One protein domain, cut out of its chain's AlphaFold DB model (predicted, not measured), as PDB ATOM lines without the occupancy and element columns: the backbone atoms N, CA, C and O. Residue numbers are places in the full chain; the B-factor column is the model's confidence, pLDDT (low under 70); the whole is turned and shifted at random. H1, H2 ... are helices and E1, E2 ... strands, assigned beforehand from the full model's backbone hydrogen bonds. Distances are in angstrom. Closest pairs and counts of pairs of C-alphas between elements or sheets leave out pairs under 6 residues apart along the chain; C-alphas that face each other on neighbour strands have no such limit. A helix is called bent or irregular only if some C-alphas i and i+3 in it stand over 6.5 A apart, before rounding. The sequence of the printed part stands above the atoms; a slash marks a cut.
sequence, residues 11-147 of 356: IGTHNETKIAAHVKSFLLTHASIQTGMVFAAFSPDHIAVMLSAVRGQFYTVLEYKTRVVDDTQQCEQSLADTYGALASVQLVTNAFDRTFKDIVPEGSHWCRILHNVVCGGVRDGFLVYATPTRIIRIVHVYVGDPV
ATOM      1  N   ILE A  11     -57.058 -51.121  13.656       63.25
ATOM      2  CA  ILE A  11     -55.682 -51.598  13.452       63.25
ATOM      3  C   ILE A  11     -54.728 -50.988  14.490       63.25
ATOM      4  O   ILE A  11     -53.846 -51.694  14.974       63.25
ATOM      5  N   GLY A  12     -54.932 -49.725  14.887       56.62
ATOM      6  CA  GLY A  12     -54.239 -49.097  16.017       56.62
ATOM      7  C   GLY A  12     -54.377 -49.932  17.290       56.62
ATOM      8  O   GLY A  12     -53.399 -50.530  17.733       56.62
ATOM      9  N   THR A  13     -55.609 -50.103  17.775       61.62
ATOM     10  CA  THR A  13     -55.907 -50.822  19.027       61.62
ATOM     11  C   THR A  13     -55.553 -52.307  18.998       61.62
ATOM     12  O   THR A  13     -55.236 -52.886  20.033       61.62
ATOM     13  N   HIS A  14     -55.534 -52.951  17.827       71.00
ATOM     14  CA  HIS A  14     -55.034 -54.324  17.713       71.00
ATOM     15  C   HIS A  14     -53.494 -54.422  17.774       71.00
ATOM     16  O   HIS A  14     -52.958 -55.453  18.186       71.00
ATOM     17  N   ASN A  15     -52.772 -53.372  17.372       66.62
ATOM     18  CA  ASN A  15     -51.309 -53.365  17.339       66.62
ATOM     19  C   ASN A  15     -50.663 -52.650  18.537       66.62
ATOM     20  O   ASN A  15     -49.495 -52.916  18.797       66.62
ATOM     21  N   GLU A  16     -51.393 -51.831  19.303       63.84
ATOM     22  CA  GLU A  16     -50.927 -51.193  20.552       63.84
ATOM     23  C   GLU A  16     -50.227 -52.195  21.493       63.84
ATOM     24  O   GLU A  16     -49.106 -51.943  21.931       63.84
ATOM     25  N   THR A  17     -50.810 -53.378  21.723       65.12
ATOM     26  CA  THR A  17     -50.211 -54.434  22.567       65.12
ATOM     27  C   THR A  17     -48.909 -55.003  21.990       65.12
ATOM     28  O   THR A  17     -47.976 -55.291  22.739       65.12
ATOM     29  N   LYS A  18     -48.818 -55.153  20.660       66.44
ATOM     30  CA  LYS A  18     -47.610 -55.660  19.979       66.44
ATOM     31  C   LYS A  18     -46.495 -54.619  20.026       66.44
ATOM     32  O   LYS A  18     -45.367 -54.930  20.394       66.44
ATOM     33  N   ILE A  19     -46.838 -53.366  19.724       62.09
ATOM     34  CA  ILE A  19     -45.933 -52.219  19.814       62.09
ATOM     35  C   ILE A  19     -45.402 -52.106  21.246       62.09
ATOM     36  O   ILE A  19     -44.190 -52.077  21.414       62.09
ATOM     37  N   ALA A  20     -46.256 -52.160  22.273       61.84
ATOM     38  CA  ALA A  20     -45.829 -52.114  23.675       61.84
ATOM     39  C   ALA A  20     -44.807 -53.211  24.046       61.84
ATOM     40  O   ALA A  20     -43.834 -52.927  24.748       61.84
ATOM     41  N   ALA A  21     -44.982 -54.441  23.544       65.88
ATOM     42  CA  ALA A  21     -44.048 -55.543  23.784       65.88
ATOM     43  C   ALA A  21     -42.647 -55.269  23.201       65.88
ATOM     44  O   ALA A  21     -41.641 -55.499  23.874       65.88
ATOM     45  N   HIS A  22     -42.565 -54.719  21.985       64.06
ATOM     46  CA  HIS A  22     -41.286 -54.352  21.362       64.06
ATOM     47  C   HIS A  22     -40.699 -53.054  21.932       64.06
ATOM     48  O   HIS A  22     -39.486 -52.952  22.112       64.06
ATOM     49  N   VAL A  23     -41.551 -52.086  22.277       61.38
ATOM     50  CA  VAL A  23     -41.162 -50.804  22.875       61.38
ATOM     51  C   VAL A  23     -40.480 -51.001  24.224       61.38
ATOM     52  O   VAL A  23     -39.507 -50.302  24.483       61.38
ATOM     53  N   LYS A  24     -40.886 -51.978  25.054       57.31
ATOM     54  CA  LYS A  24     -40.145 -52.265  26.294       57.31
ATOM     55  C   LYS A  24     -38.705 -52.707  26.010       57.31
ATOM     56  O   LYS A  24     -37.824 -52.302  26.749       57.31
ATOM     57  N   SER A  25     -38.447 -53.486  24.956       57.91
ATOM     58  CA  SER A  25     -37.076 -53.870  24.578       57.91
ATOM     59  C   SER A  25     -36.295 -52.679  24.015       57.91
ATOM     60  O   SER A  25     -35.238 -52.333  24.536       57.91
ATOM     61  N   PHE A  26     -36.866 -51.979  23.025       59.88
ATOM     62  CA  PHE A  26     -36.255 -50.790  22.418       59.88
ATOM     63  C   PHE A  26     -35.909 -49.731  23.471       59.88
ATOM     64  O   PHE A  26     -34.833 -49.142  23.417       59.88
ATOM     65  N   LEU A  27     -36.803 -49.498  24.435       49.22
ATOM     66  CA  LEU A  27     -36.569 -48.544  25.509       49.22
ATOM     67  C   LEU A  27     -35.745 -49.129  26.652       49.22
ATOM     68  O   LEU A  27     -34.983 -48.363  27.197       49.22
ATOM     69  N   LEU A  28     -35.738 -50.427  26.974       45.31
ATOM     70  CA  LEU A  28     -34.794 -50.976  27.971       45.31
ATOM     71  C   LEU A  28     -33.327 -50.738  27.585       45.31
ATOM     72  O   LEU A  28     -32.519 -50.417  28.451       45.31
ATOM     73  N   THR A  29     -33.005 -50.805  26.291       48.25
ATOM     74  CA  THR A  29     -31.679 -50.452  25.749       48.25
ATOM     75  C   THR A  29     -31.334 -48.960  25.926       48.25
ATOM     76  O   THR A  29     -30.185 -48.573  25.734       48.25
ATOM     77  N   HIS A  30     -32.302 -48.116  26.308       45.59
ATOM     78  CA  HIS A  30     -32.154 -46.661  26.398       45.59
ATOM     79  C   HIS A  30     -32.710 -46.010  27.705       45.59
ATOM     80  O   HIS A  30     -32.405 -44.833  27.909       45.59
ATOM     81  N   ALA A  31     -33.499 -46.712  28.562       37.50
ATOM     82  CA  ALA A  31     -34.118 -46.297  29.852       37.50
ATOM     83  C   ALA A  31     -35.239 -47.224  30.496       37.50
ATOM     84  O   ALA A  31     -36.187 -47.586  29.805       37.50
ATOM     85  N   SER A  32     -35.268 -47.482  31.845       41.19
ATOM     86  CA  SER A  32     -36.463 -47.991  32.633       41.19
ATOM     87  C   SER A  32     -36.640 -47.804  34.214       41.19
ATOM     88  O   SER A  32     -36.075 -48.606  34.953       41.19
ATOM     89  N   ILE A  33     -37.454 -46.844  34.758       44.12
ATOM     90  CA  ILE A  33     -38.467 -46.816  35.909       44.12
ATOM     91  C   ILE A  33     -38.879 -45.344  36.310       44.12
ATOM     92  O   ILE A  33     -37.976 -44.584  36.608       44.12
ATOM     93  N   GLN A  34     -40.097 -44.765  36.117       39.50
ATOM     94  CA  GLN A  34     -41.477 -44.807  36.773       39.50
ATOM     95  C   GLN A  34     -41.712 -44.016  38.242       39.50
ATOM     96  O   GLN A  34     -40.623 -44.520  38.658       39.50
ATOM     97  N   THR A  35     -43.370 -42.647  39.218       41.75
ATOM     98  CA  THR A  35     -44.761 -41.964  39.050       41.75
ATOM     99  C   THR A  35     -44.976 -40.756  39.999       41.75
ATOM    100  O   THR A  35     -44.410 -40.755  41.085       41.75
ATOM    101  N   GLY A  36     -45.943 -39.855  39.695       30.41
ATOM    102  CA  GLY A  36     -46.812 -39.221  40.721       30.41
ATOM    103  C   GLY A  36     -47.609 -37.961  40.294       30.41
ATOM    104  O   GLY A  36     -46.999 -36.915  40.094       30.41
ATOM    105  N   MET A  37     -48.958 -38.004  40.209       39.78
ATOM    106  CA  MET A  37     -49.813 -36.787  40.145       39.78
ATOM    107  C   MET A  37     -51.313 -36.994  40.437       39.78
ATOM    108  O   MET A  37     -51.820 -38.113  40.452       39.78
ATOM    109  N   VAL A  38     -52.006 -35.858  40.597       44.22
ATOM    110  CA  VAL A  38     -53.461 -35.635  40.683       44.22
ATOM    111  C   VAL A  38     -53.798 -34.422  39.788       44.22
ATOM    112  O   VAL A  38     -52.903 -33.627  39.526       44.22
ATOM    113  N   PHE A  39     -55.067 -34.249  39.389       47.28
ATOM    114  CA  PHE A  39     -55.652 -33.183  38.538       47.28
ATOM    115  C   PHE A  39     -55.677 -33.450  37.018       47.28
ATOM    116  O   PHE A  39     -54.650 -33.623  36.369       47.28
ATOM    117  N   ALA A  40     -56.900 -33.377  36.465       49.03
ATOM    118  CA  ALA A  40     -57.322 -33.720  35.100       49.03
ATOM    119  C   ALA A  40     -57.159 -35.205  34.695       49.03
ATOM    120  O   ALA A  40     -56.163 -35.863  34.976       49.03
ATOM    121  N   ALA A  41     -58.168 -35.741  33.997       56.09
ATOM    122  CA  ALA A  41     -58.142 -37.108  33.480       56.09
ATOM    123  C   ALA A  41     -57.370 -37.168  32.153       56.09
ATOM    124  O   ALA A  41     -57.744 -36.504  31.186       56.09
ATOM    125  N   PHE A  42     -56.329 -37.996  32.105       61.94
ATOM    126  CA  PHE A  42     -55.460 -38.201  30.946       61.94
ATOM    127  C   PHE A  42     -55.439 -39.686  30.549       61.94
ATOM    128  O   PHE A  42     -55.800 -40.556  31.340       61.94
ATOM    129  N   SER A  43     -55.076 -39.982  29.300       67.56
ATOM    130  CA  SER A  43     -55.165 -41.337  28.729       67.56
ATOM    131  C   SER A  43     -53.970 -41.590  27.804       67.56
ATOM    132  O   SER A  43     -54.109 -41.453  26.584       67.56
ATOM    133  N   PRO A  44     -52.790 -41.907  28.362       70.50
ATOM    134  CA  PRO A  44     -51.622 -42.294  27.584       70.50
ATOM    135  C   PRO A  44     -51.792 -43.723  27.055       70.50
ATOM    136  O   PRO A  44     -52.432 -44.552  27.704       70.50
ATOM    137  N   ASP A  45     -51.199 -44.030  25.900       66.50
ATOM    138  CA  ASP A  45     -51.289 -45.375  25.312       66.50
ATOM    139  C   ASP A  45     -50.463 -46.400  26.135       66.50
ATOM    140  O   ASP A  45     -50.773 -47.593  26.159       66.50
ATOM    141  N   HIS A  46     -49.448 -45.936  26.879       66.62
ATOM    142  CA  HIS A  46     -48.853 -46.651  28.016       66.62
ATOM    143  C   HIS A  46     -48.258 -45.651  29.030       66.62
ATOM    144  O   HIS A  46     -47.756 -44.595  28.644       66.62
ATOM    145  N   ILE A  47     -48.260 -45.980  30.326       67.62
ATOM    146  CA  ILE A  47     -47.551 -45.205  31.365       67.62
ATOM    147  C   ILE A  47     -46.285 -45.968  31.763       67.62
ATOM    148  O   ILE A  47     -46.358 -47.152  32.095       67.62
ATOM    149  N   ALA A  48     -45.108 -45.350  31.657       59.62
ATOM    150  CA  ALA A  48     -43.879 -46.120  31.503       59.62
ATOM    151  C   ALA A  48     -42.698 -45.705  32.382       59.62
ATOM    152  O   ALA A  48     -42.575 -44.597  32.910       59.62
ATOM    153  N   VAL A  49     -41.858 -46.720  32.527       55.59
ATOM    154  CA  VAL A  49     -40.603 -46.835  33.252       55.59
ATOM    155  C   VAL A  49     -39.471 -46.203  32.414       55.59
ATOM    156  O   VAL A  49     -39.246 -46.736  31.341       55.59
ATOM    157  N   MET A  50     -38.717 -45.168  32.850       61.16
ATOM    158  CA  MET A  50     -37.452 -44.714  32.191       61.16
ATOM    159  C   MET A  50     -36.250 -44.498  33.163       61.16
ATOM    160  O   MET A  50     -36.460 -44.122  34.299       61.16
ATOM    161  N   LEU A  51     -34.993 -44.796  32.791       54.88
ATOM    162  CA  LEU A  51     -33.798 -44.820  33.669       54.88
ATOM    163  C   LEU A  51     -32.561 -44.371  32.888       54.88
ATOM    164  O   LEU A  51     -32.063 -45.086  32.030       54.88
ATOM    165  N   SER A  52     -32.059 -43.182  33.179       67.81
ATOM    166  CA  SER A  52     -30.883 -42.614  32.527       67.81
ATOM    167  C   SER A  52     -29.624 -42.869  33.353       67.81
ATOM    168  O   SER A  52     -29.643 -42.696  34.569       67.81
ATOM    169  N   ALA A  53     -28.498 -43.144  32.690       66.44
ATOM    170  CA  ALA A  53     -27.176 -43.139  33.324       66.44
ATOM    171  C   ALA A  53     -26.785 -41.767  33.927       66.44
ATOM    172  O   ALA A  53     -25.878 -41.700  34.747       66.44
ATOM    173  N   VAL A  54     -27.469 -40.682  33.532       67.25
ATOM    174  CA  VAL A  54     -27.216 -39.302  33.994       67.25
ATOM    175  C   VAL A  54     -28.291 -38.811  34.973       67.25
ATOM    176  O   VAL A  54     -27.976 -38.118  35.934       67.25
ATOM    177  N   ARG A  55     -29.569 -39.148  34.739       61.69
ATOM    178  CA  ARG A  55     -30.716 -38.678  35.555       61.69
ATOM    179  C   ARG A  55     -31.280 -39.714  36.536       61.69
ATOM    180  O   ARG A  55     -32.212 -39.388  37.262       61.69
ATOM    181  N   GLY A  56     -30.770 -40.945  36.548       58.22
ATOM    182  CA  GLY A  56     -31.376 -42.041  37.303       58.22
ATOM    183  C   GLY A  56     -32.782 -42.381  36.795       58.22
ATOM    184  O   GLY A  56     -33.087 -42.213  35.612       58.22
ATOM    185  N   GLN A  57     -33.634 -42.880  37.688       54.72
ATOM    186  CA  GLN A  57     -35.022 -43.255  37.405       54.72
ATOM    187  C   GLN A  57     -35.933 -42.026  37.225       54.72
ATOM    188  O   GLN A  57     -35.924 -41.103  38.036       54.72
ATOM    189  N   PHE A  58     -36.734 -42.018  36.157       62.94
ATOM    190  CA  PHE A  58     -37.764 -41.021  35.879       62.94
ATOM    191  C   PHE A  58     -39.008 -41.651  35.231       62.94
ATOM    192  O   PHE A  58     -38.951 -42.600  34.449       62.94
ATOM    193  N   TYR A  59     -40.187 -41.130  35.564       65.19
ATOM    194  CA  TYR A  59     -41.449 -41.586  34.979       65.19
ATOM    195  C   TYR A  59     -41.714 -40.922  33.627       65.19
ATOM    196  O   TYR A  59     -41.345 -39.767  33.421       65.19
ATOM    197  N   THR A  60     -42.396 -41.632  32.723       71.44
ATOM    198  CA  THR A  60     -42.746 -41.102  31.400       71.44
ATOM    199  C   THR A  60     -44.131 -41.523  30.909       71.44
ATOM    200  O   THR A  60     -44.713 -42.510  31.364       71.44
ATOM    201  N   VAL A  61     -44.624 -40.795  29.910       81.38
ATOM    202  CA  VAL A  61     -45.734 -41.207  29.044       81.38
ATOM    203  C   VAL A  61     -45.200 -41.852  27.767       81.38
ATOM    204  O   VAL A  61     -44.274 -41.332  27.148       81.38
ATOM    205  N   LEU A  62     -45.842 -42.934  27.326       78.56
ATOM    206  CA  LEU A  62     -45.707 -43.474  25.976       78.56
ATOM    207  C   LEU A  62     -46.980 -43.234  25.166       78.56
ATOM    208  O   LEU A  62     -48.104 -43.356  25.655       78.56
ATOM    209  N   GLU A  63     -46.765 -42.882  23.904       86.00
ATOM    210  CA  GLU A  63     -47.776 -42.317  23.025       86.00
ATOM    211  C   GLU A  63     -47.579 -42.910  21.621       86.00
ATOM    212  O   GLU A  63     -46.652 -42.552  20.888       86.00
ATOM    213  N   TYR A  64     -48.417 -43.883  21.266       85.12
ATOM    214  CA  TYR A  64     -48.202 -44.790  20.143       85.12
ATOM    215  C   TYR A  64     -48.871 -44.288  18.861       85.12
ATOM    216  O   TYR A  64     -50.005 -43.795  18.849       85.12
ATOM    217  N   LYS A  65     -48.136 -44.394  17.750       88.44
ATOM    218  CA  LYS A  65     -48.514 -43.877  16.432       88.44
ATOM    219  C   LYS A  65     -48.283 -44.929  15.355       88.44
ATOM    220  O   LYS A  65     -47.378 -44.810  14.533       88.44
ATOM    221  N   THR A  66     -49.153 -45.937  15.347       85.69
ATOM    222  CA  THR A  66     -49.204 -46.953  14.290       85.69
ATOM    223  C   THR A  66     -49.401 -46.289  12.920       85.69
ATOM    224  O   THR A  66     -50.279 -45.439  12.739       85.69
ATOM    225  N   ARG A  67     -48.570 -46.661  11.950       83.94
ATOM    226  CA  ARG A  67     -48.594 -46.232  10.548       83.94
ATOM    227  C   ARG A  67     -48.964 -47.429   9.683       83.94
ATOM    228  O   ARG A  67     -48.400 -48.505   9.846       83.94
ATOM    229  N   VAL A  68     -49.963 -47.241   8.825       73.75
ATOM    230  CA  VAL A  68     -50.597 -48.311   8.022       73.75
ATOM    231  C   VAL A  68     -50.912 -47.868   6.586       73.75
ATOM    232  O   VAL A  68     -51.593 -48.579   5.860       73.75
ATOM    233  N   VAL A  69     -50.466 -46.667   6.214       84.62
ATOM    234  CA  VAL A  69     -50.598 -46.062   4.882       84.62
ATOM    235  C   VAL A  69     -49.203 -45.611   4.481       84.62
ATOM    236  O   VAL A  69     -48.538 -44.952   5.287       84.62
ATOM    237  N   ASP A  70     -48.756 -45.964   3.282       82.00
ATOM    238  CA  ASP A  70     -47.337 -45.898   2.922       82.00
ATOM    239  C   ASP A  70     -46.781 -44.473   2.900       82.00
ATOM    240  O   ASP A  70     -45.729 -44.255   3.492       82.00
ATOM    241  N   ASP A  71     -47.534 -43.480   2.420       84.25
ATOM    242  CA  ASP A  71     -47.192 -42.049   2.521       84.25
ATOM    243  C   ASP A  71     -46.828 -41.647   3.962       84.25
ATOM    244  O   ASP A  71     -45.884 -40.902   4.227       84.25
ATOM    245  N   THR A  72     -47.582 -42.178   4.932       84.25
ATOM    246  CA  THR A  72     -47.381 -41.894   6.357       84.25
ATOM    247  C   THR A  72     -46.235 -42.710   6.957       84.25
ATOM    248  O   THR A  72     -45.680 -42.299   7.971       84.25
ATOM    249  N   GLN A  73     -45.850 -43.836   6.348       89.69
ATOM    250  CA  GLN A  73     -44.639 -44.579   6.713       89.69
ATOM    251  C   GLN A  73     -43.390 -43.878   6.159       89.69
ATOM    252  O   GLN A  73     -42.440 -43.655   6.903       89.69
ATOM    253  N   GLN A  74     -43.420 -43.471   4.886       89.88
ATOM    254  CA  GLN A  74     -42.339 -42.759   4.199       89.88
ATOM    255  C   GLN A  74     -42.053 -41.396   4.837       89.88
ATOM    256  O   GLN A  74     -40.895 -41.069   5.078       89.88
ATOM    257  N   CYS A  75     -43.089 -40.630   5.191       91.94
ATOM    258  CA  CYS A  75     -42.937 -39.353   5.891       91.94
ATOM    259  C   CYS A  75     -42.231 -39.516   7.252       91.94
ATOM    260  O   CYS A  75     -41.284 -38.794   7.552       91.94
ATOM    261  N   GLU A  76     -42.625 -40.504   8.063       94.00
ATOM    262  CA  GLU A  76     -41.966 -40.751   9.354       94.00
ATOM    263  C   GLU A  76     -40.562 -41.360   9.187       94.00
ATOM    264  O   GLU A  76     -39.715 -41.124  10.042       94.00
ATOM    265  N   GLN A  77     -40.292 -42.102   8.104       93.62
ATOM    266  CA  GLN A  77     -38.948 -42.588   7.765       93.62
ATOM    267  C   GLN A  77     -38.035 -41.420   7.374       93.62
ATOM    268  O   GLN A  77     -36.998 -41.252   7.995       93.62
ATOM    269  N   SER A  78     -38.463 -40.531   6.473       94.62
ATOM    270  CA  SER A  78     -37.696 -39.332   6.098       94.62
ATOM    271  C   SER A  78     -37.381 -38.434   7.307       94.62
ATOM    272  O   SER A  78     -36.273 -37.909   7.423       94.62
ATOM    273  N   LEU A  79     -38.307 -38.317   8.266       94.25
ATOM    274  CA  LEU A  79     -38.057 -37.631   9.541       94.25
ATOM    275  C   LEU A  79     -37.077 -38.393  10.456       94.25
ATOM    276  O   LEU A  79     -36.354 -37.753  11.217       94.25
ATOM    277  N   ALA A  80     -37.035 -39.726  10.399       92.81
ATOM    278  CA  ALA A  80     -36.038 -40.547  11.094       92.81
ATOM    279  C   ALA A  80     -34.644 -40.411  10.460       92.81
ATOM    280  O   ALA A  80     -33.649 -40.346  11.175       92.81
ATOM    281  N   ASP A  81     -34.580 -40.318   9.133       93.69
ATOM    282  CA  ASP A  81     -33.336 -40.162   8.378       93.69
ATOM    283  C   ASP A  81     -32.750 -38.746   8.566       93.69
ATOM    284  O   ASP A  81     -31.536 -38.573   8.619       93.69
ATOM    285  N   THR A  82     -33.617 -37.735   8.736       93.56
ATOM    286  CA  THR A  82     -33.228 -36.326   8.948       93.56
ATOM    287  C   THR A  82     -32.824 -36.018  10.396       93.56
ATOM    288  O   THR A  82     -31.873 -35.274  10.622       93.56
ATOM    289  N   TYR A  83     -33.549 -36.554  11.387       90.75
ATOM    290  CA  TYR A  83     -33.394 -36.186  12.808       90.75
ATOM    291  C   TYR A  83     -32.928 -37.337  13.714       90.75
ATOM    292  O   TYR A  83     -32.854 -37.173  14.932       90.75
ATOM    293  N   GLY A  84     -32.626 -38.498  13.133       90.25
ATOM    294  CA  GLY A  84     -32.312 -39.732  13.847       90.25
ATOM    295  C   GLY A  84     -33.555 -40.548  14.224       90.25
ATOM    296  O   GLY A  84     -34.637 -40.025  14.505       90.25
ATOM    297  N   ALA A  85     -33.384 -41.872  14.294       88.44
ATOM    298  CA  ALA A  85     -34.424 -42.801  14.747       88.44
ATOM    299  C   ALA A  85     -34.783 -42.637  16.242       88.44
ATOM    300  O   ALA A  85     -35.835 -43.107  16.679       88.44
ATOM    301  N   LEU A  86     -33.943 -41.948  17.022       90.19
ATOM    302  CA  LEU A  86     -34.244 -41.469  18.370       90.19
ATOM    303  C   LEU A  86     -33.847 -39.991  18.472       90.19
ATOM    304  O   LEU A  86     -32.665 -39.670  18.558       90.19
ATOM    305  N   ALA A  87     -34.840 -39.102  18.486       89.06
ATOM    306  CA  ALA A  87     -34.650 -37.656  18.633       89.06
ATOM    307  C   ALA A  87     -35.108 -37.182  20.023       89.06
ATOM    308  O   ALA A  87     -36.029 -37.759  20.601       89.06
ATOM    309  N   SER A  88     -34.511 -36.110  20.552       88.00
ATOM    310  CA  SER A  88     -34.934 -35.458  21.805       88.00
ATOM    311  C   SER A  88     -35.219 -33.975  21.591       88.00
ATOM    312  O   SER A  88     -34.439 -33.288  20.939       88.00
ATOM    313  N   VAL A  89     -36.302 -33.470  22.186       88.38
ATOM    314  CA  VAL A  89     -36.686 -32.051  22.127       88.38
ATOM    315  C   VAL A  89     -37.052 -31.535  23.516       88.38
ATOM    316  O   VAL A  89     -37.736 -32.218  24.278       88.38
ATOM    317  N   GLN A  90     -36.613 -30.318  23.847       86.88
ATOM    318  CA  GLN A  90     -36.845 -29.690  25.148       86.88
ATOM    319  C   GLN A  90     -37.815 -28.505  25.044       86.88
ATOM    320  O   GLN A  90     -37.492 -27.451  24.502       86.88
ATOM    321  N   LEU A  91     -39.001 -28.650  25.632       83.25
ATOM    322  CA  LEU A  91     -39.990 -27.589  25.821       83.25
ATOM    323  C   LEU A  91     -39.716 -26.880  27.159       83.25
ATOM    324  O   LEU A  91     -40.460 -27.032  28.128       83.25
ATOM    325  N   VAL A  92     -38.588 -26.167  27.225       76.75
ATOM    326  CA  VAL A  92     -38.069 -25.521  28.452       76.75
ATOM    327  C   VAL A  92     -38.377 -24.029  28.565       76.75
ATOM    328  O   VAL A  92     -38.435 -23.505  29.673       76.75
ATOM    329  N   THR A  93     -38.618 -23.343  27.446       63.78
ATOM    330  CA  THR A  93     -38.991 -21.921  27.431       63.78
ATOM    331  C   THR A  93     -40.437 -21.733  26.977       63.78
ATOM    332  O   THR A  93     -41.059 -22.629  26.405       63.78
ATOM    333  N   ASN A  94     -40.959 -20.518  27.142       51.72
ATOM    334  CA  ASN A  94     -42.235 -20.114  26.553       51.72
ATOM    335  C   ASN A  94     -42.157 -19.906  25.020       51.72
ATOM    336  O   ASN A  94     -43.080 -19.326  24.456       51.72
ATOM    337  N   ALA A  95     -41.107 -20.382  24.331       47.19
ATOM    338  CA  ALA A  95     -41.004 -20.449  22.872       47.19
ATOM    339  C   ALA A  95     -41.221 -21.893  22.369       47.19
ATOM    340  O   ALA A  95     -40.642 -22.840  22.894       47.19
ATOM    341  N   PHE A  96     -42.041 -22.076  21.325       50.66
ATOM    342  CA  PHE A  96     -42.106 -23.342  20.591       50.66
ATOM    343  C   PHE A  96     -40.974 -23.239  19.590       50.66
ATOM    344  O   PHE A  96     -41.175 -22.687  18.502       50.66
ATOM    345  N   ASP A  97     -39.798 -23.699  20.007       55.38
ATOM    346  CA  ASP A  97     -38.647 -23.770  19.126       55.38
ATOM    347  C   ASP A  97     -39.023 -24.522  17.840       55.38
ATOM    348  O   ASP A  97     -39.810 -25.479  17.876       55.38
ATOM    349  N   ARG A  98     -38.526 -24.035  16.697       60.38
ATOM    350  CA  ARG A  98     -38.942 -24.510  15.365       60.38
ATOM    351  C   ARG A  98     -38.717 -26.016  15.258       60.38
ATOM    352  O   ARG A  98     -39.662 -26.750  14.975       60.38
ATOM    353  N   THR A  99     -37.551 -26.442  15.737       70.12
ATOM    354  CA  THR A  99     -37.106 -27.804  16.044       70.12
ATOM    355  C   THR A  99     -38.219 -28.762  16.493       70.12
ATOM    356  O   THR A  99     -38.290 -29.879  15.991       70.12
ATOM    357  N   PHE A 100     -39.149 -28.369  17.379       76.38
ATOM    358  CA  PHE A 100     -40.233 -29.274  17.805       76.38
ATOM    359  C   PHE A 100     -41.292 -29.525  16.722       76.38
ATOM    360  O   PHE A 100     -41.803 -30.638  16.595       76.38
ATOM    361  N   LYS A 101     -41.632 -28.491  15.948       81.00
ATOM    362  CA  LYS A 101     -42.592 -28.570  14.835       81.00
ATOM    363  C   LYS A 101     -41.971 -29.222  13.603       81.00
ATOM    364  O   LYS A 101     -42.690 -29.825  12.816       81.00
ATOM    365  N   ASP A 102     -40.654 -29.124  13.470       84.38
ATOM    366  CA  ASP A 102     -39.911 -29.705  12.357       84.38
ATOM    367  C   ASP A 102     -39.656 -31.211  12.598       84.38
ATOM    368  O   ASP A 102     -39.865 -32.027  11.701       84.38
ATOM    369  N   ILE A 103     -39.339 -31.615  13.840       86.69
ATOM    370  CA  ILE A 103     -39.204 -33.030  14.252       86.69
ATOM    371  C   ILE A 103     -40.573 -33.727  14.381       86.69
ATOM    372  O   ILE A 103     -40.697 -34.927  14.112       86.69
ATOM    373  N   VAL A 104     -41.629 -33.010  14.777       86.75
ATOM    374  CA  VAL A 104     -43.010 -33.521  14.808       86.75
ATOM    375  C   VAL A 104     -43.909 -32.562  14.018       86.75
ATOM    376  O   VAL A 104     -44.354 -31.576  14.586       86.75
ATOM    377  N   PRO A 105     -44.256 -32.832  12.748       83.81
ATOM    378  CA  PRO A 105     -45.098 -31.906  11.971       83.81
ATOM    379  C   PRO A 105     -46.590 -31.889  12.353       83.81
ATOM    380  O   PRO A 105     -47.320 -30.946  12.044       83.81
ATOM    381  N   GLU A 106     -47.085 -32.947  12.998       81.62
ATOM    382  CA  GLU A 106     -48.521 -33.167  13.206       81.62
ATOM    383  C   GLU A 106     -49.027 -32.558  14.527       81.62
ATOM    384  O   GLU A 106     -48.852 -33.116  15.613       81.62
ATOM    385  N   GLY A 107     -49.723 -31.420  14.423       75.19
ATOM    386  CA  GLY A 107     -50.150 -30.605  15.566       75.19
ATOM    387  C   GLY A 107     -51.212 -31.200  16.501       75.19
ATOM    388  O   GLY A 107     -51.487 -30.627  17.562       75.19
ATOM    389  N   SER A 108     -51.805 -32.346  16.156       74.00
ATOM    390  CA  SER A 108     -52.575 -33.152  17.112       74.00
ATOM    391  C   SER A 108     -51.672 -33.926  18.086       74.00
ATOM    392  O   SER A 108     -52.018 -34.051  19.262       74.00
ATOM    393  N   HIS A 109     -50.486 -34.369  17.651       83.31
ATOM    394  CA  HIS A 109     -49.548 -35.125  18.485       83.31
ATOM    395  C   HIS A 109     -48.919 -34.252  19.577       83.31
ATOM    396  O   HIS A 109     -48.908 -34.678  20.730       83.31
ATOM    397  N   TRP A 110     -48.499 -33.015  19.255       78.50
ATOM    398  CA  TRP A 110     -47.944 -32.048  20.224       78.50
ATOM    399  C   TRP A 110     -48.799 -31.915  21.479       78.50
ATOM    400  O   TRP A 110     -48.302 -31.949  22.599       78.50
ATOM    401  N   CYS A 111     -50.106 -31.741  21.288       74.25
ATOM    402  CA  CYS A 111     -51.007 -31.454  22.390       74.25
ATOM    403  C   CYS A 111     -51.494 -32.716  23.099       74.25
ATOM    404  O   CYS A 111     -51.863 -32.604  24.263       74.25
ATOM    405  N   ARG A 112     -51.456 -33.895  22.458       76.75
ATOM    406  CA  ARG A 112     -51.728 -35.168  23.144       76.75
ATOM    407  C   ARG A 112     -50.556 -35.550  24.053       76.75
ATOM    408  O   ARG A 112     -50.794 -35.802  25.231       76.75
ATOM    409  N   ILE A 113     -49.307 -35.443  23.572       81.56
ATOM    410  CA  ILE A 113     -48.126 -35.701  24.412       81.56
ATOM    411  C   ILE A 113     -47.987 -34.665  25.536       81.56
ATOM    412  O   ILE A 113     -47.850 -35.058  26.688       81.56
ATOM    413  N   LEU A 114     -48.128 -33.361  25.252       81.44
ATOM    414  CA  LEU A 114     -48.034 -32.312  26.279       81.44
ATOM    415  C   LEU A 114     -49.115 -32.460  27.363       81.44
ATOM    416  O   LEU A 114     -48.812 -32.305  28.542       81.44
ATOM    417  N   HIS A 115     -50.354 -32.784  26.978       79.25
ATOM    418  CA  HIS A 115     -51.432 -33.027  27.937       79.25
ATOM    419  C   HIS A 115     -51.131 -34.245  28.816       79.25
ATOM    420  O   HIS A 115     -51.118 -34.127  30.037       79.25
ATOM    421  N   ASN A 116     -50.838 -35.396  28.203       76.69
ATOM    422  CA  ASN A 116     -50.571 -36.628  28.939       76.69
ATOM    423  C   ASN A 116     -49.341 -36.483  29.862       76.69
ATOM    424  O   ASN A 116     -49.385 -36.957  30.995       76.69
ATOM    425  N   VAL A 117     -48.283 -35.781  29.432       80.25
ATOM    426  CA  VAL A 117     -47.094 -35.487  30.254       80.25
ATOM    427  C   VAL A 117     -47.445 -34.604  31.456       80.25
ATOM    428  O   VAL A 117     -47.208 -34.995  32.598       80.25
ATOM    429  N   VAL A 118     -48.056 -33.435  31.228       77.31
ATOM    430  CA  VAL A 118     -48.275 -32.453  32.304       77.31
ATOM    431  C   VAL A 118     -49.344 -32.903  33.304       77.31
ATOM    432  O   VAL A 118     -49.164 -32.657  34.502       77.31
ATOM    433  N   CYS A 119     -50.409 -33.570  32.841       71.62
ATOM    434  CA  CYS A 119     -51.453 -34.167  33.687       71.62
ATOM    435  C   CYS A 119     -50.974 -35.443  34.403       71.62
ATOM    436  O   CYS A 119     -51.440 -35.748  35.494       71.62
ATOM    437  N   GLY A 120     -50.014 -36.174  33.826       67.00
ATOM    438  CA  GLY A 120     -49.419 -37.363  34.440       67.00
ATOM    439  C   GLY A 120     -48.319 -37.089  35.471       67.00
ATOM    440  O   GLY A 120     -47.755 -38.036  36.014       67.00
ATOM    441  N   GLY A 121     -47.973 -35.822  35.729       70.12
ATOM    442  CA  GLY A 121     -46.917 -35.428  36.681       70.12
ATOM    443  C   GLY A 121     -45.493 -35.588  36.181       70.12
ATOM    444  O   GLY A 121     -44.558 -35.129  36.836       70.12
ATOM    445  N   VAL A 122     -45.328 -36.196  35.013       79.31
ATOM    446  CA  VAL A 122     -44.028 -36.498  34.430       79.31
ATOM    447  C   VAL A 122     -43.452 -35.282  33.705       79.31
ATOM    448  O   VAL A 122     -44.147 -34.304  33.426       79.31
ATOM    449  N   ARG A 123     -42.150 -35.329  33.414       85.44
ATOM    450  CA  ARG A 123     -41.467 -34.322  32.581       85.44
ATOM    451  C   ARG A 123     -41.190 -34.822  31.181       85.44
ATOM    452  O   ARG A 123     -41.032 -34.019  30.274       85.44
ATOM    453  N   ASP A 124     -41.168 -36.130  31.012       85.88
ATOM    454  CA  ASP A 124     -40.687 -36.795  29.821       85.88
ATOM    455  C   ASP A 124     -41.856 -37.532  29.162       85.88
ATOM    456  O   ASP A 124     -42.656 -38.181  29.846       85.88
ATOM    457  N   GLY A 125     -41.946 -37.481  27.837       88.69
ATOM    458  CA  GLY A 125     -42.916 -38.251  27.063       88.69
ATOM    459  C   GLY A 125     -42.353 -38.684  25.715       88.69
ATOM    460  O   GLY A 125     -41.672 -37.908  25.053       88.69
ATOM    461  N   PHE A 126     -42.644 -39.912  25.293       88.00
ATOM    462  CA  PHE A 126     -42.107 -40.501  24.067       88.00
ATOM    463  C   PHE A 126     -43.224 -40.763  23.051       88.00
ATOM    464  O   PHE A 126     -44.105 -41.601  23.262       88.00
ATOM    465  N   LEU A 127     -43.155 -40.060  21.921       93.31
ATOM    466  CA  LEU A 127     -43.960 -40.315  20.729       93.31
ATOM    467  C   LEU A 127     -43.295 -41.426  19.907       93.31
ATOM    468  O   LEU A 127     -42.227 -41.211  19.334       93.31
ATOM    469  N   VAL A 128     -43.918 -42.605  19.845       90.44
ATOM    470  CA  VAL A 128     -43.394 -43.776  19.119       90.44
ATOM    471  C   VAL A 128     -44.119 -43.932  17.789       90.44
ATOM    472  O   VAL A 128     -45.314 -44.231  17.754       90.44
ATOM    473  N   TYR A 129     -43.381 -43.793  16.693       93.94
ATOM    474  CA  TYR A 129     -43.873 -43.968  15.332       93.94
ATOM    475  C   TYR A 129     -43.452 -45.346  14.825       93.94
ATOM    476  O   TYR A 129     -42.262 -45.650  14.763       93.94
ATOM    477  N   ALA A 130     -44.423 -46.200  14.504       89.31
ATOM    478  CA  ALA A 130     -44.187 -47.614  14.213       89.31
ATOM    479  C   ALA A 130     -45.140 -48.142  13.136       89.31
ATOM    480  O   ALA A 130     -46.279 -47.695  13.032       89.31
ATOM    481  N   THR A 131     -44.697 -49.126  12.364       87.62
ATOM    482  CA  THR A 131     -45.559 -49.975  11.528       87.62
ATOM    483  C   THR A 131     -46.156 -51.103  12.397       87.62
ATOM    484  O   THR A 131     -45.835 -51.203  13.585       87.62
ATOM    485  N   PRO A 132     -46.989 -52.014  11.857       82.44
ATOM    486  CA  PRO A 132     -47.362 -53.250  12.552       82.44
ATOM    487  C   PRO A 132     -46.195 -54.218  12.837       82.44
ATOM    488  O   PRO A 132     -46.408 -55.206  13.537       82.44
ATOM    489  N   THR A 133     -45.004 -53.977  12.271       80.94
ATOM    490  CA  THR A 133     -43.853 -54.903  12.260       80.94
ATOM    491  C   THR A 133     -42.533 -54.306  12.762       80.94
ATOM    492  O   THR A 133     -41.678 -55.063  13.211       80.94
ATOM    493  N   ARG A 134     -42.336 -52.978  12.715       86.19
ATOM    494  CA  ARG A 134     -41.121 -52.304  13.212       86.19
ATOM    495  C   ARG A 134     -41.409 -50.920  13.790       86.19
ATOM    496  O   ARG A 134     -42.310 -50.222  13.332       86.19
ATOM    497  N   ILE A 135     -40.586 -50.484  14.739       90.94
ATOM    498  CA  ILE A 135     -40.479 -49.060  15.092       90.94
ATOM    499  C   ILE A 135     -39.766 -48.349  13.929       90.94
ATOM    500  O   ILE A 135     -38.811 -48.882  13.368       90.94
ATOM    501  N   ILE A 136     -40.266 -47.175  13.538       92.69
ATOM    502  CA  ILE A 136     -39.653 -46.295  12.532       92.69
ATOM    503  C   ILE A 136     -38.748 -45.290  13.248       92.69
ATOM    504  O   ILE A 136     -37.570 -45.176  12.927       92.69
ATOM    505  N   ARG A 137     -39.300 -44.589  14.249       94.56
ATOM    506  CA  ARG A 137     -38.578 -43.631  15.096       94.56
ATOM    507  C   ARG A 137     -39.295 -43.363  16.415       94.56
ATOM    508  O   ARG A 137     -40.504 -43.582  16.531       94.56
ATOM    509  N   ILE A 138     -38.567 -42.810  17.377       92.38
ATOM    510  CA  ILE A 138     -39.107 -42.283  18.631       92.38
ATOM    511  C   ILE A 138     -38.676 -40.823  18.804       92.38
ATOM    512  O   ILE A 138     -37.512 -40.481  18.600       92.38
ATOM    513  N   VAL A 139     -39.612 -39.965  19.213       93.12
ATOM    514  CA  VAL A 139     -39.321 -38.589  19.640       93.12
ATOM    515  C   VAL A 139     -39.565 -38.474  21.137       93.12
ATOM    516  O   VAL A 139     -40.702 -38.571  21.601       93.12
ATOM    517  N   HIS A 140     -38.491 -38.250  21.881       91.94
ATOM    518  CA  HIS A 140     -38.516 -37.873  23.284       91.94
ATOM    519  C   HIS A 140     -38.823 -36.374  23.425       91.94
ATOM    520  O   HIS A 140     -38.213 -35.531  22.765       91.94
ATOM    521  N   VAL A 141     -39.775 -36.039  24.292       90.31
ATOM    522  CA  VAL A 141     -40.248 -34.680  24.561       90.31
ATOM    523  C   VAL A 141     -40.123 -34.409  26.055       90.31
ATOM    524  O   VAL A 141     -40.881 -34.961  26.852       90.31
ATOM    525  N   TYR A 142     -39.183 -33.543  26.424       89.25
ATOM    526  CA  TYR A 142     -39.018 -33.049  27.789       89.25
ATOM    527  C   TYR A 142     -39.800 -31.742  27.983       89.25
ATOM    528  O   TYR A 142     -39.751 -30.862  27.125       89.25
ATOM    529  N   VAL A 143     -40.502 -31.585  29.106       87.12
ATOM    530  CA  VAL A 143     -41.344 -30.426  29.439       87.12
ATOM    531  C   VAL A 143     -40.837 -29.768  30.722       87.12
ATOM    532  O   VAL A 143     -41.017 -30.287  31.827       87.12
ATOM    533  N   GLY A 144     -40.211 -28.600  30.571       84.88
ATOM    534  CA  GLY A 144     -39.652 -27.830  31.681       84.88
ATOM    535  C   GLY A 144     -40.713 -27.170  32.565       84.88
ATOM    536  O   GLY A 144     -41.882 -27.031  32.190       84.88
ATOM    537  N   ASP A 145     -40.294 -26.730  33.752       82.94
ATOM    538  CA  ASP A 145     -41.169 -26.106  34.751       82.94
ATOM    539  C   ASP A 145     -42.021 -24.933  34.252       82.94
ATOM    540  O   ASP A 145     -43.230 -24.979  34.494       82.94
ATOM    541  N   PRO A 146     -41.497 -23.941  33.502       80.19
ATOM    542  CA  PRO A 146     -42.318 -22.824  33.032       80.19
ATOM    543  C   PRO A 146     -43.517 -23.281  32.190       80.19
ATOM    544  O   PRO A 146     -44.627 -22.767  32.349       80.19
ATOM    545  N   VAL A 147     -43.320 -24.294  31.340       80.88
ATOM    546  CA  VAL A 147     -44.361 -24.835  30.457       80.88
ATOM    547  C   VAL A 147     -45.364 -25.677  31.247       80.88
ATOM    548  O   VAL A 147     -46.571 -25.492  31.085       80.88
TER     549      VAL A 147
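AT A GLANCE: This is residues 11 to 147 of the 356 residues of an uncharacterized protein of Phytophthora sojae (strain P6497) (UniProt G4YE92). A strongly twisted five-stranded sheet forms the core, with the kinked helix H1 on one face and H4 on the opposite face. H2 packs on the sheet mainly at E5, short H3 only grazes it near the E3 edge, and a long loop, residues 29 to 45, joins H1 to E1. The printed part has 137 residues, with four named helices and five named strands in the order H1 E1 E2 H2 E3 H3 H4 E4 E5. The mixed sheet runs E1 E2 E4 E5 E3; the class is mixed, helices and strands. The whole is compact, with a radius of gyration of the C-alphas of 14.3 A and spans of 38 by 32 by 32 A.

IN THESE COORDINATES: The strands are E1, residues 46 to 52, E2, 56 to 66, 29.5 A long, E4, 124 to 130, E5, 135 to 143, 23.5 A, and E3, 86 to 91. E2 bends by 58 degrees at residue 59. H1, residues 11 to 28, begins with C-alpha 11 at (-55.682, -51.598, 13.452), spans 25.4 A and has a kink of 45 degrees near residue 18; it is irregular, but only just, with C-alphas 14 and 17 6.8 A apart. H2 is residues 70 to 83, H3 98 to 103 and H4 107 to 119. E5 ends with C-alpha 143 at (-41.344, -30.426, 29.439).

HOW THE PARTS SIT: E1 and E2 form an antiparallel hairpin, N 48 to O 60 at 2.9 A. E2 and E4 are parallel, N 65 to O 128 at 2.8 A. E4 and E5 form another antiparallel hairpin, N 127 to O 139 at 2.9 A; E5 and E3 are parallel, N 91 to O 142 at 2.8 A. H1 is on the sheet, its closest C-alphas to E2 being Gly 12 and Thr 66, 5.7 A. H4 is on the opposite face at a height over the sheet of 8.0 A, closest to E4 at the C-alphas of Val 117 and Gly 125, 5.9 A. H2 is on the sheet, closest to E5 at the C-alphas of Ala 80 and Arg 137, 5.7 A. H3 only grazes the sheet, with residues 99 to 103. Every O i to N i+4 pair is within hydrogen-bond range in H3; the counts are 11 of 14 in H1, 9 of 10 in H2 and 8 of 9 in H4.

THE WHOLE: The C-alphas farthest apart, those of Val 38 and Asp 70, are 39.6 A apart. The printed part has no cut, and H1 to E1 is the long link. Mean pLDDT of the printed part is 73.6; residues 15 to 43 and 45 to 59 are among those under 70.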